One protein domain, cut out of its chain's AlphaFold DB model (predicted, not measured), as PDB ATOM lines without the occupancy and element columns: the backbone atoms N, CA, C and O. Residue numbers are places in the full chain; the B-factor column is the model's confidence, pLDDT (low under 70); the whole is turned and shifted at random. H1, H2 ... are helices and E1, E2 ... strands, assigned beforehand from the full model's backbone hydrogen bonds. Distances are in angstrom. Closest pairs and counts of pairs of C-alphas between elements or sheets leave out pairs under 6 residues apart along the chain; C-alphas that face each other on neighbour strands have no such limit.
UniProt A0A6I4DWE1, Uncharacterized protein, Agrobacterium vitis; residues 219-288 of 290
ATOM      1  N   THR A 219     171.525 183.810 182.682       49.03
ATOM      2  CA  THR A 219     170.249 183.688 183.427       49.03
ATOM      3  C   THR A 219     169.951 184.895 184.334       49.03
ATOM      4  O   THR A 219     168.816 185.059 184.764       49.03
ATOM      5  N   ALA A 220     170.921 185.785 184.595       46.28
ATOM      6  CA  ALA A 220     170.679 187.078 185.248       46.28
ATOM      7  C   ALA A 220     171.872 188.035 185.070       46.28
ATOM      8  O   ALA A 220     173.022 187.642 185.277       46.28
ATOM      9  N   THR A 221     171.594 189.293 184.725       47.03
ATOM     10  CA  THR A 221     172.533 190.425 184.770       47.03
ATOM     11  C   THR A 221     172.171 191.308 185.959       47.03
ATOM     12  O   THR A 221     171.183 192.034 185.908       47.03
ATOM     13  N   GLN A 222     172.962 191.260 187.030       53.78
ATOM     14  CA  GLN A 222     173.098 192.423 187.911       53.78
ATOM     15  C   GLN A 222     174.246 193.264 187.351       53.78
ATOM     16  O   GLN A 222     175.165 192.704 186.765       53.78
ATOM     17  N   LYS A 223     174.173 194.593 187.481       57.59
ATOM     18  CA  LYS A 223     174.993 195.569 186.732       57.59
ATOM     19  C   LYS A 223     176.491 195.214 186.635       57.59
ATOM     20  O   LYS A 223     177.073 195.395 185.582       57.59
ATOM     21  N   ASN A 224     177.058 194.593 187.672       66.56
ATOM     22  CA  ASN A 224     178.476 194.223 187.744       66.56
ATOM     23  C   ASN A 224     178.714 192.706 187.920       66.56
ATOM     24  O   ASN A 224     179.746 192.295 188.444       66.56
ATOM     25  N   MET A 225     177.761 191.845 187.548       73.75
ATOM     26  CA  MET A 225     177.888 190.396 187.737       73.75
ATOM     27  C   MET A 225     177.172 189.591 186.647       73.75
ATOM     28  O   MET A 225     175.996 189.815 186.346       73.75
ATOM     29  N   LEU A 226     177.865 188.583 186.111       78.00
ATOM     30  CA  LEU A 226     177.321 187.584 185.193       78.00
ATOM     31  C   LEU A 226     177.336 186.201 185.813       78.00
ATOM     32  O   LEU A 226     178.351 185.759 186.338       78.00
ATOM     33  N   ARG A 227     176.224 185.483 185.674       73.94
ATOM     34  CA  ARG A 227     176.114 184.087 186.091       73.94
ATOM     35  C   ARG A 227     175.825 183.186 184.899       73.94
ATOM     36  O   ARG A 227     174.849 183.399 184.174       73.94
ATOM     37  N   PHE A 228     176.657 182.166 184.743       71.56
ATOM     38  CA  PHE A 228     176.516 181.116 183.743       71.56
ATOM     39  C   PHE A 228     175.706 179.945 184.316       71.56
ATOM     40  O   PHE A 228     175.699 179.702 185.526       71.56
ATOM     41  N   ARG A 229     175.007 179.202 183.445       58.69
ATOM     42  CA  ARG A 229     174.208 178.024 183.842       58.69
ATOM     43  C   ARG A 229     175.027 176.913 184.496       58.69
ATOM     44  O   ARG A 229     174.487 176.192 185.325       58.69
ATOM     45  N   ASN A 230     176.308 176.799 184.151       65.25
ATOM     46  CA  ASN A 230     177.224 175.850 184.778       65.25
ATOM     47  C   ASN A 230     177.558 176.216 186.233       65.25
ATOM     48  O   ASN A 230     178.229 175.437 186.882       65.25
ATOM     49  N   GLY A 231     177.104 177.367 186.747       66.88
ATOM     50  CA  GLY A 231     177.360 177.827 188.110       66.88
ATOM     51  C   GLY A 231     178.522 178.815 188.236       66.88
ATOM     52  O   GLY A 231     178.627 179.449 189.288       66.88
ATOM     53  N   THR A 232     179.319 179.020 187.178       77.50
ATOM     54  CA  THR A 232     180.397 180.019 187.153       77.50
ATOM     55  C   THR A 232     179.823 181.430 187.244       77.50
ATOM     56  O   THR A 232     178.830 181.770 186.589       77.50
ATOM     57  N   ILE A 233     180.449 182.272 188.062       81.31
ATOM     58  CA  ILE A 233     180.064 183.669 188.253       81.31
ATOM     59  C   ILE A 233     181.256 184.559 187.929       81.31
ATOM     60  O   ILE A 233     182.334 184.360 188.475       81.31
ATOM     61  N   ILE A 234     181.040 185.552 187.072       83.50
ATOM     62  CA  ILE A 234     182.000 186.620 186.804       83.50
ATOM     63  C   ILE A 234     181.520 187.874 187.512       83.50
ATOM     64  O   ILE A 234     180.374 188.289 187.330       83.50
ATOM     65  N   ILE A 235     182.397 188.478 188.297       82.31
ATOM     66  CA  ILE A 235     182.177 189.764 188.950       82.31
ATOM     67  C   ILE A 235     183.081 190.782 188.258       82.31
ATOM     68  O   ILE A 235     184.279 190.548 188.122       82.31
ATOM     69  N   PHE A 236     182.489 191.881 187.803       81.94
ATOM     70  CA  PHE A 236     183.165 192.963 187.094       81.94
ATOM     71  C   PHE A 236     183.498 194.075 188.082       81.94
ATOM     72  O   PHE A 236     182.590 194.687 188.655       81.94
ATOM     73  N   ASN A 237     184.784 194.353 188.266       79.75
ATOM     74  CA  ASN A 237     185.245 195.547 188.959       79.75
ATOM     75  C   ASN A 237     185.833 196.525 187.935       79.75
ATOM     76  O   ASN A 237     185.932 196.227 186.749       79.75
ATOM     77  N   LYS A 238     186.201 197.728 188.376       72.44
ATOM     78  CA  LYS A 238     186.633 198.798 187.466       72.44
ATOM     79  C   LYS A 238     187.885 198.431 186.649       72.44
ATOM     80  O   LYS A 238     187.926 198.716 185.452       72.44
ATOM     81  N   ASP A 239     188.845 197.779 187.306       75.69
ATOM     82  CA  ASP A 239     190.193 197.517 186.780       75.69
ATOM     83  C   ASP A 239     190.546 196.014 186.743       75.69
ATOM     84  O   ASP A 239     191.559 195.629 186.171       75.69
ATOM     85  N   ASP A 240     189.705 195.150 187.322       80.94
ATOM     86  CA  ASP A 240     189.864 193.693 187.290       80.94
ATOM     87  C   ASP A 240     188.508 192.974 187.138       80.94
ATOM     88  O   ASP A 240     187.428 193.568 187.251       80.94
ATOM     89  N   LEU A 241     188.561 191.677 186.850       85.00
ATOM     90  CA  LEU A 241     187.407 190.785 186.886       85.00
ATOM     91  C   LEU A 241     187.728 189.556 187.732       85.00
ATOM     92  O   LEU A 241     188.845 189.040 187.720       85.00
ATOM     93  N   VAL A 242     186.728 189.058 188.453       83.81
ATOM     94  CA  VAL A 242     186.854 187.864 189.293       83.81
ATOM     95  C   VAL A 242     185.977 186.762 188.728       83.81
ATOM     96  O   VAL A 242     184.756 186.904 188.664       83.81
ATOM     97  N   ILE A 243     186.597 185.646 188.360       85.31
ATOM     98  CA  ILE A 243     185.931 184.421 187.921       85.31
ATOM     99  C   ILE A 243     185.834 183.492 189.126       85.31
ATOM    100  O   ILE A 243     186.842 183.140 189.735       85.31
ATOM    101  N   ARG A 244     184.615 183.103 189.487       80.94
ATOM    102  CA  ARG A 244     184.343 182.113 190.528       80.94
ATOM    103  C   ARG A 244     183.750 180.867 189.899       80.94
ATOM    104  O   ARG A 244     182.627 180.926 189.394       80.94
ATOM    105  N   GLU A 245     184.476 179.760 189.958       74.81
ATOM    106  CA  GLU A 245     184.021 178.476 189.428       74.81
ATOM    107  C   GLU A 245     183.234 177.671 190.475       74.81
ATOM    108  O   GLU A 245     183.108 178.055 191.643       74.81
ATOM    109  N   THR A 246     182.616 176.572 190.042       69.62
ATOM    110  CA  THR A 246     181.726 175.750 190.877       69.62
ATOM    111  C   THR A 246     182.424 174.977 191.979       69.62
ATOM    112  O   THR A 246     181.787 174.644 192.974       69.62
ATOM    113  N   ASP A 247     183.712 174.697 191.812       71.62
ATOM    114  CA  ASP A 247     184.558 174.063 192.826       71.62
ATOM    115  C   ASP A 247     184.952 175.033 193.959       71.62
ATOM    116  O   ASP A 247     185.596 174.637 194.929       71.62
ATOM    117  N   GLY A 248     184.533 176.302 193.862       68.75
ATOM    118  CA  GLY A 248     184.838 177.357 194.822       68.75
ATOM    119  C   GLY A 248     186.139 178.103 194.530       68.75
ATOM    120  O   GLY A 248     186.436 179.068 195.246       68.75
ATOM    121  N   SER A 249     186.879 177.717 193.487       75.00
ATOM    122  CA  SER A 249     188.074 178.428 193.044       75.00
ATOM    123  C   SER A 249     187.734 179.852 192.596       75.00
ATOM    124  O   SER A 249     186.633 180.158 192.118       75.00
ATOM    125  N   ARG A 250     188.681 180.761 192.837       80.88
ATOM    126  CA  ARG A 250     188.573 182.176 192.480       80.88
ATOM    127  C   ARG A 250     189.816 182.587 191.719       80.88
ATOM    128  O   ARG A 250     190.916 182.503 192.260       80.88
ATOM    129  N   THR A 251     189.612 183.092 190.514       81.81
ATOM    130  CA  THR A 251     190.674 183.612 189.661       81.81
ATOM    131  C   THR A 251     190.392 185.077 189.389       81.81
ATOM    132  O   THR A 251     189.377 185.415 188.780       81.81
ATOM    133  N   THR A 252     191.274 185.949 189.865       83.50
ATOM    134  CA  THR A 252     191.237 187.377 189.541       83.50
ATOM    135  C   THR A 252     192.099 187.618 188.317       83.50
ATOM    136  O   THR A 252     193.222 187.125 188.239       83.50
ATOM    137  N   VAL A 253     191.562 188.367 187.365       84.50
ATOM    138  CA  VAL A 253     192.191 188.651 186.082       84.50
ATOM    139  C   VAL A 253     192.200 190.160 185.887       84.50
ATOM    140  O   VAL A 253     191.153 190.798 185.955       84.50
ATOM    141  N   SER A 254     193.381 190.722 185.648       78.38
ATOM    142  CA  SER A 254     193.603 192.167 185.509       78.38
ATOM    143  C   SER A 254     193.961 192.602 184.085       78.38
ATOM    144  O   SER A 254     194.143 193.787 183.844       78.38
ATOM    145  N   SER A 255     194.069 191.669 183.134       80.12
ATOM    146  CA  SER A 255     194.319 191.976 181.722       80.12
ATOM    147  C   SER A 255     193.537 191.044 180.797       80.12
ATOM    148  O   SER A 255     193.185 189.920 181.168       80.12
ATOM    149  N   ILE A 256     193.275 191.487 179.564       78.38
ATOM    150  CA  ILE A 256     192.603 190.639 178.571       78.38
ATOM    151  C   ILE A 256     193.453 189.420 178.187       78.38
ATOM    152  O   ILE A 256     192.914 188.339 177.983       78.38
ATOM    153  N   VAL A 257     194.779 189.568 178.162       77.44
ATOM    154  CA  VAL A 257     195.711 188.484 177.820       77.44
ATOM    155  C   VAL A 257     195.655 187.381 178.877       77.44
ATOM    156  O   VAL A 257     195.601 186.197 178.550       77.44
ATOM    157  N   ASP A 258     195.590 187.760 180.151       80.31
ATOM    158  CA  ASP A 258     195.439 186.802 181.246       80.31
ATOM    159  C   ASP A 258     194.076 186.110 181.189       80.31
ATOM    160  O   ASP A 258     193.986 184.910 181.450       80.31
ATOM    161  N   LEU A 259     193.023 186.833 180.782       80.88
ATOM    162  CA  LEU A 259     191.705 186.240 180.577       80.88
ATOM    163  C   LEU A 259     191.764 185.161 179.502       80.88
ATOM    164  O   LEU A 259     191.269 184.058 179.729       80.88
ATOM    165  N   GLU A 260     192.386 185.458 178.361       80.88
ATOM    166  CA  GLU A 260     192.481 184.538 177.227       80.88
ATOM    167  C   GLU A 260     193.227 183.244 177.566       80.88
ATOM    168  O   GLU A 260     192.894 182.177 177.043       80.88
ATOM    169  N   ASN A 261     194.173 183.318 178.503       79.94
ATOM    170  CA  ASN A 261     194.943 182.173 178.981       79.94
ATOM    171  C   ASN A 261     194.222 181.337 180.052       79.94
ATOM    172  O   ASN A 261     194.705 180.266 180.422       79.94
ATOM    173  N   THR A 262     193.064 181.775 180.555       78.38
ATOM    174  CA  THR A 262     192.318 181.003 181.560       78.38
ATOM    175  C   THR A 262     191.676 179.752 180.961       78.38
ATOM    176  O   THR A 262     191.188 179.742 179.825       78.38
ATOM    177  N   ALA A 263     191.603 178.683 181.760       74.56
ATOM    178  CA  ALA A 263     190.850 177.480 181.400       74.56
ATOM    179  C   ALA A 263     189.390 177.831 181.067       74.56
ATOM    180  O   ALA A 263     188.858 177.375 180.057       74.56
ATOM    181  N   PHE A 264     188.789 178.733 181.847       80.06
ATOM    182  CA  PHE A 264     187.458 179.272 181.600       80.06
ATOM    183  C   PHE A 264     187.306 179.874 180.193       80.06
ATOM    184  O   PHE A 264     186.385 179.493 179.468       80.06
ATOM    185  N   TRP A 265     188.211 180.754 179.753       80.19
ATOM    186  CA  TRP A 265     188.112 181.360 178.421       80.19
ATOM    187  C   TRP A 265     188.197 180.336 177.294       80.19
ATOM    188  O   TRP A 265     187.459 180.423 176.309       80.19
ATOM    189  N   ASN A 266     189.035 179.315 177.463       78.19
ATOM    190  CA  ASN A 266     189.167 178.229 176.497       78.19
ATOM    191  C   ASN A 266     187.920 177.335 176.416       78.19
ATOM    192  O   ASN A 266     187.680 176.724 175.376       78.19
ATOM    193  N   THR A 267     187.079 177.315 177.455       73.06
ATOM    194  CA  THR A 267     185.764 176.647 177.407       73.06
ATOM    195  C   THR A 267     184.668 177.483 176.735       73.06
ATOM    196  O   THR A 267     183.607 176.956 176.403       73.06
ATOM    197  N   LEU A 268     184.878 178.784 176.498       73.88
ATOM    198  CA  LEU A 268     183.870 179.637 175.862       73.88
ATOM    199  C   LEU A 268     183.836 179.433 174.339       73.88
ATOM    200  O   LEU A 268     184.868 179.438 173.671       73.88
ATOM    201  N   GLY A 269     182.634 179.329 173.759       73.00
ATOM    202  CA  GLY A 269     182.455 179.431 172.307       73.00
ATOM    203  C   GLY A 269     182.584 180.879 171.815       73.00
ATOM    204  O   GLY A 269     182.378 181.820 172.583       73.00
ATOM    205  N   ASP A 270     182.860 181.081 170.525       71.62
ATOM    206  CA  ASP A 270     183.141 182.409 169.943       71.62
ATOM    207  C   ASP A 270     182.031 183.445 170.183       71.62
ATOM    208  O   ASP A 270     182.300 184.624 170.423       71.62
ATOM    209  N   GLY A 271     180.766 183.012 170.174       70.31
ATOM    210  CA  GLY A 271     179.633 183.882 170.491       70.31
ATOM    211  C   GLY A 271     179.626 184.345 171.952       70.31
ATOM    212  O   GLY A 271     179.307 185.501 172.232       70.31
ATOM    213  N   ALA A 272     180.002 183.467 172.884       70.06
ATOM    214  CA  ALA A 272     180.089 183.800 174.304       70.06
ATOM    215  C   ALA A 272     181.313 184.667 174.612       70.06
ATOM    216  O   ALA A 272     181.190 185.603 175.401       70.06
ATOM    217  N   LYS A 273     182.446 184.431 173.935       78.56
ATOM    218  CA  LYS A 273     183.629 185.302 174.000       78.56
ATOM    219  C   LYS A 273     183.277 186.730 173.587       78.56
ATOM    220  O   LYS A 273     183.465 187.647 174.376       78.56
ATOM    221  N   LYS A 274     182.637 186.918 172.424       75.81
ATOM    222  CA  LYS A 274     182.186 188.248 171.962       75.81
ATOM    223  C   LYS A 274     181.235 188.937 172.947       75.81
ATOM    224  O   LYS A 274     181.387 190.127 173.212       75.81
ATOM    225  N   ALA A 275     180.271 188.202 173.503       73.81
ATOM    226  CA  ALA A 275     179.328 188.749 174.479       73.81
ATOM    227  C   ALA A 275     180.006 189.136 175.806       73.81
ATOM    228  O   ALA A 275     179.622 190.128 176.427       73.81
ATOM    229  N   LEU A 276     181.011 188.367 176.237       79.56
ATOM    230  CA  LEU A 276     181.794 188.660 177.432       79.56
ATOM    231  C   LEU A 276     182.684 189.891 177.220       79.56
ATOM    232  O   LEU A 276     182.644 190.797 178.047       79.56
ATOM    233  N   THR A 277     183.391 189.987 176.092       80.12
ATOM    234  CA  THR A 277     184.208 191.162 175.743       80.12
ATOM    235  C   THR A 277     183.378 192.446 175.701       80.12
ATOM    236  O   THR A 277     183.807 193.467 176.234       80.12
ATOM    237  N   ALA A 278     182.160 192.402 175.149       77.88
ATOM    238  CA  ALA A 278     181.259 193.557 175.147       77.88
ATOM    239  C   ALA A 278     180.891 194.022 176.571       77.88
ATOM    240  O   ALA A 278     180.830 195.220 176.834       77.88
ATOM    241  N   LYS A 279     180.699 193.085 177.509       77.31
ATOM    242  CA  LYS A 279     180.395 193.407 178.913       77.31
ATOM    243  C   LYS A 279     181.607 193.871 179.713       77.31
ATOM    244  O   LYS A 279     181.432 194.702 180.603       77.31
ATOM    245  N   ILE A 280     182.804 193.377 179.391       80.06
ATOM    246  CA  ILE A 280     184.067 193.896 179.938       80.06
ATOM    247  C   ILE A 280     184.230 195.362 179.531       80.06
ATOM    248  O   ILE A 280     184.496 196.196 180.388       80.06
ATOM    249  N   LEU A 281     183.985 195.698 178.259       77.31
ATOM    250  CA  LEU A 281     184.067 197.080 177.778       77.31
ATOM    251  C   LEU A 281     183.102 198.022 178.520       77.31
ATOM    252  O   LEU A 281     183.445 199.168 178.790       77.31
ATOM    253  N   GLU A 282     181.906 197.538 178.857       76.44
ATOM    254  CA  GLU A 282     180.884 198.329 179.546       76.44
ATOM    255  C   GLU A 282     181.162 198.503 181.052       76.44
ATOM    256  O   GLU A 282     180.905 199.575 181.597       76.44
ATOM    257  N   ASN A 283     181.685 197.474 181.732       76.56
ATOM    258  CA  ASN A 283     181.721 197.426 183.205       76.56
ATOM    259  C   ASN A 283     183.132 197.416 183.818       76.56
ATOM    260  O   ASN A 283     183.278 197.713 185.004       76.56
ATOM    261  N   SER A 284     184.157 197.120 183.019       75.81
ATOM    262  CA  SER A 284     185.562 196.999 183.433       75.81
ATOM    263  C   SER A 284     186.504 197.613 182.382       75.81
ATOM    264  O   SER A 284     187.366 196.919 181.842       75.81
ATOM    265  N   PRO A 285     186.359 198.908 182.035       70.44
ATOM    266  CA  PRO A 285     187.150 199.523 180.967       70.44
ATOM    267  C   PRO A 285     188.657 199.566 181.276       70.44
ATOM    268  O   PRO A 285     189.454 199.589 180.340       70.44
ATOM    269  N   GLY A 286     189.060 199.527 182.556       68.88
ATOM    270  CA  GLY A 286     190.469 199.474 182.971       68.88
ATOM    271  C   GLY A 286     191.182 198.173 182.587       68.88
ATOM    272  O   GLY A 286     192.401 198.140 182.509       68.88
ATOM    273  N   LEU A 287     190.430 197.120 182.252       69.38
ATOM    274  CA  LEU A 287     190.971 195.849 181.760       69.38
ATOM    275  C   LEU A 287     191.429 195.909 180.290       69.38
ATOM    276  O   LEU A 287     192.086 194.986 179.808       69.38
ATOM    277  N   MET A 288     191.006 196.956 179.568       60.81
ATOM    278  CA  MET A 288     191.219 197.163 178.128       60.81
ATOM    279  C   MET A 288     192.227 198.288 177.836       60.81
ATOM    280  O   MET A 288     192.491 198.574 176.667       60.81
TER     281      MET A 288
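Overview. This is residues 219 to 288 of the 290 residues of an uncharacterized protein of Agrobacterium vitis (UniProt A0A6I4DWE1). Look for a twisted five-stranded wall with one long helix, H3, over one face and the other face bare. Three short helices complete the helical side: H1 and H2 lead round from the edge strand E5 to the start of H3, and H4 ends the printed part near the ends of H3 and H1. You will find 70 residues with five named strands and then four named helices, in the order E1 E2 E3 E4 E5 H1 H2 H3 H4. The sheet runs E1 - E2 - E3 - E4 - E5, all antiparallel, and the class is mixed, helices and strands. The whole is compact and rounded, with a radius of gyration of the C-alphas of 11.0 A and spans of 28 by 26 by 24 A.

Along the chain. Find C-alpha 219 at (170.249, 183.688, 183.427), where E1, residues 219 to 222, begins; it is 10.2 A long. E2 is residues 225 to 228, also 10.2 A, and E3 is residues 233 to 236, 9.9 A. E4, residues 241 to 244, measures 9.9 A, and E5, residues 250 to 253, 9.8 A. H1 follows at residues 256 to 260 and H2 at residues 263 to 267. From C-alpha 270 at (183.141, 182.409, 169.943), H3 runs 20.1 A to residue 283. H4, residues 285 to 288, ends at C-alpha 288, (191.219, 197.163, 178.128).

Arrangement. Begin with the sheet, a meander, each strand the antiparallel neighbour of the one before, with a twist of 60 degrees from edge to edge. Across the hairpin E1 and E2, N 225 and O 222 are 2.8 A apart; across E2 and E3, look at N 226 and O 234, 2.8 A. In the hairpin E3 and E4, find N 235 and O 242 at 2.9 A, and in E4 and E5, N 243 and O 251 at 2.8 A. H3 is on the sheet, over E3 and along the strands, at 14 degrees on the local plane; the closest C-alphas of E3 and H3 are those of Phe 236 and Asn 283, 6.1 A apart. H1 only grazes the sheet with residues 256 to 260. H2 is not on the sheet, and H4 only just is not, with 4 pairs of C-alphas within 10 A. H2 and H3 are close but not clearly touching, with the closest C-alphas, of Trp 265 and Lys 273, 7.4 A apart. H4 is close to but not clearly touching H1, at the closest C-alphas of Ile 256 and Leu 287, 6.3 A. H1 and H3 are apart. In H1, H2 and H3 every O i to N i+4 pair is within hydrogen-bond range; H4 is too short for such a pair.

Size, cuts and confidence. The two C-alphas farthest apart are those of Asp 247 and Pro 285, 28.2 A. The printed part has no cut, and each link is tight. In the B-factor column the mean pLDDT of the printed part is 74.4; look for values under 70 at residues 219 to 224, 229 to 231, 246, 248 and 286 to 288.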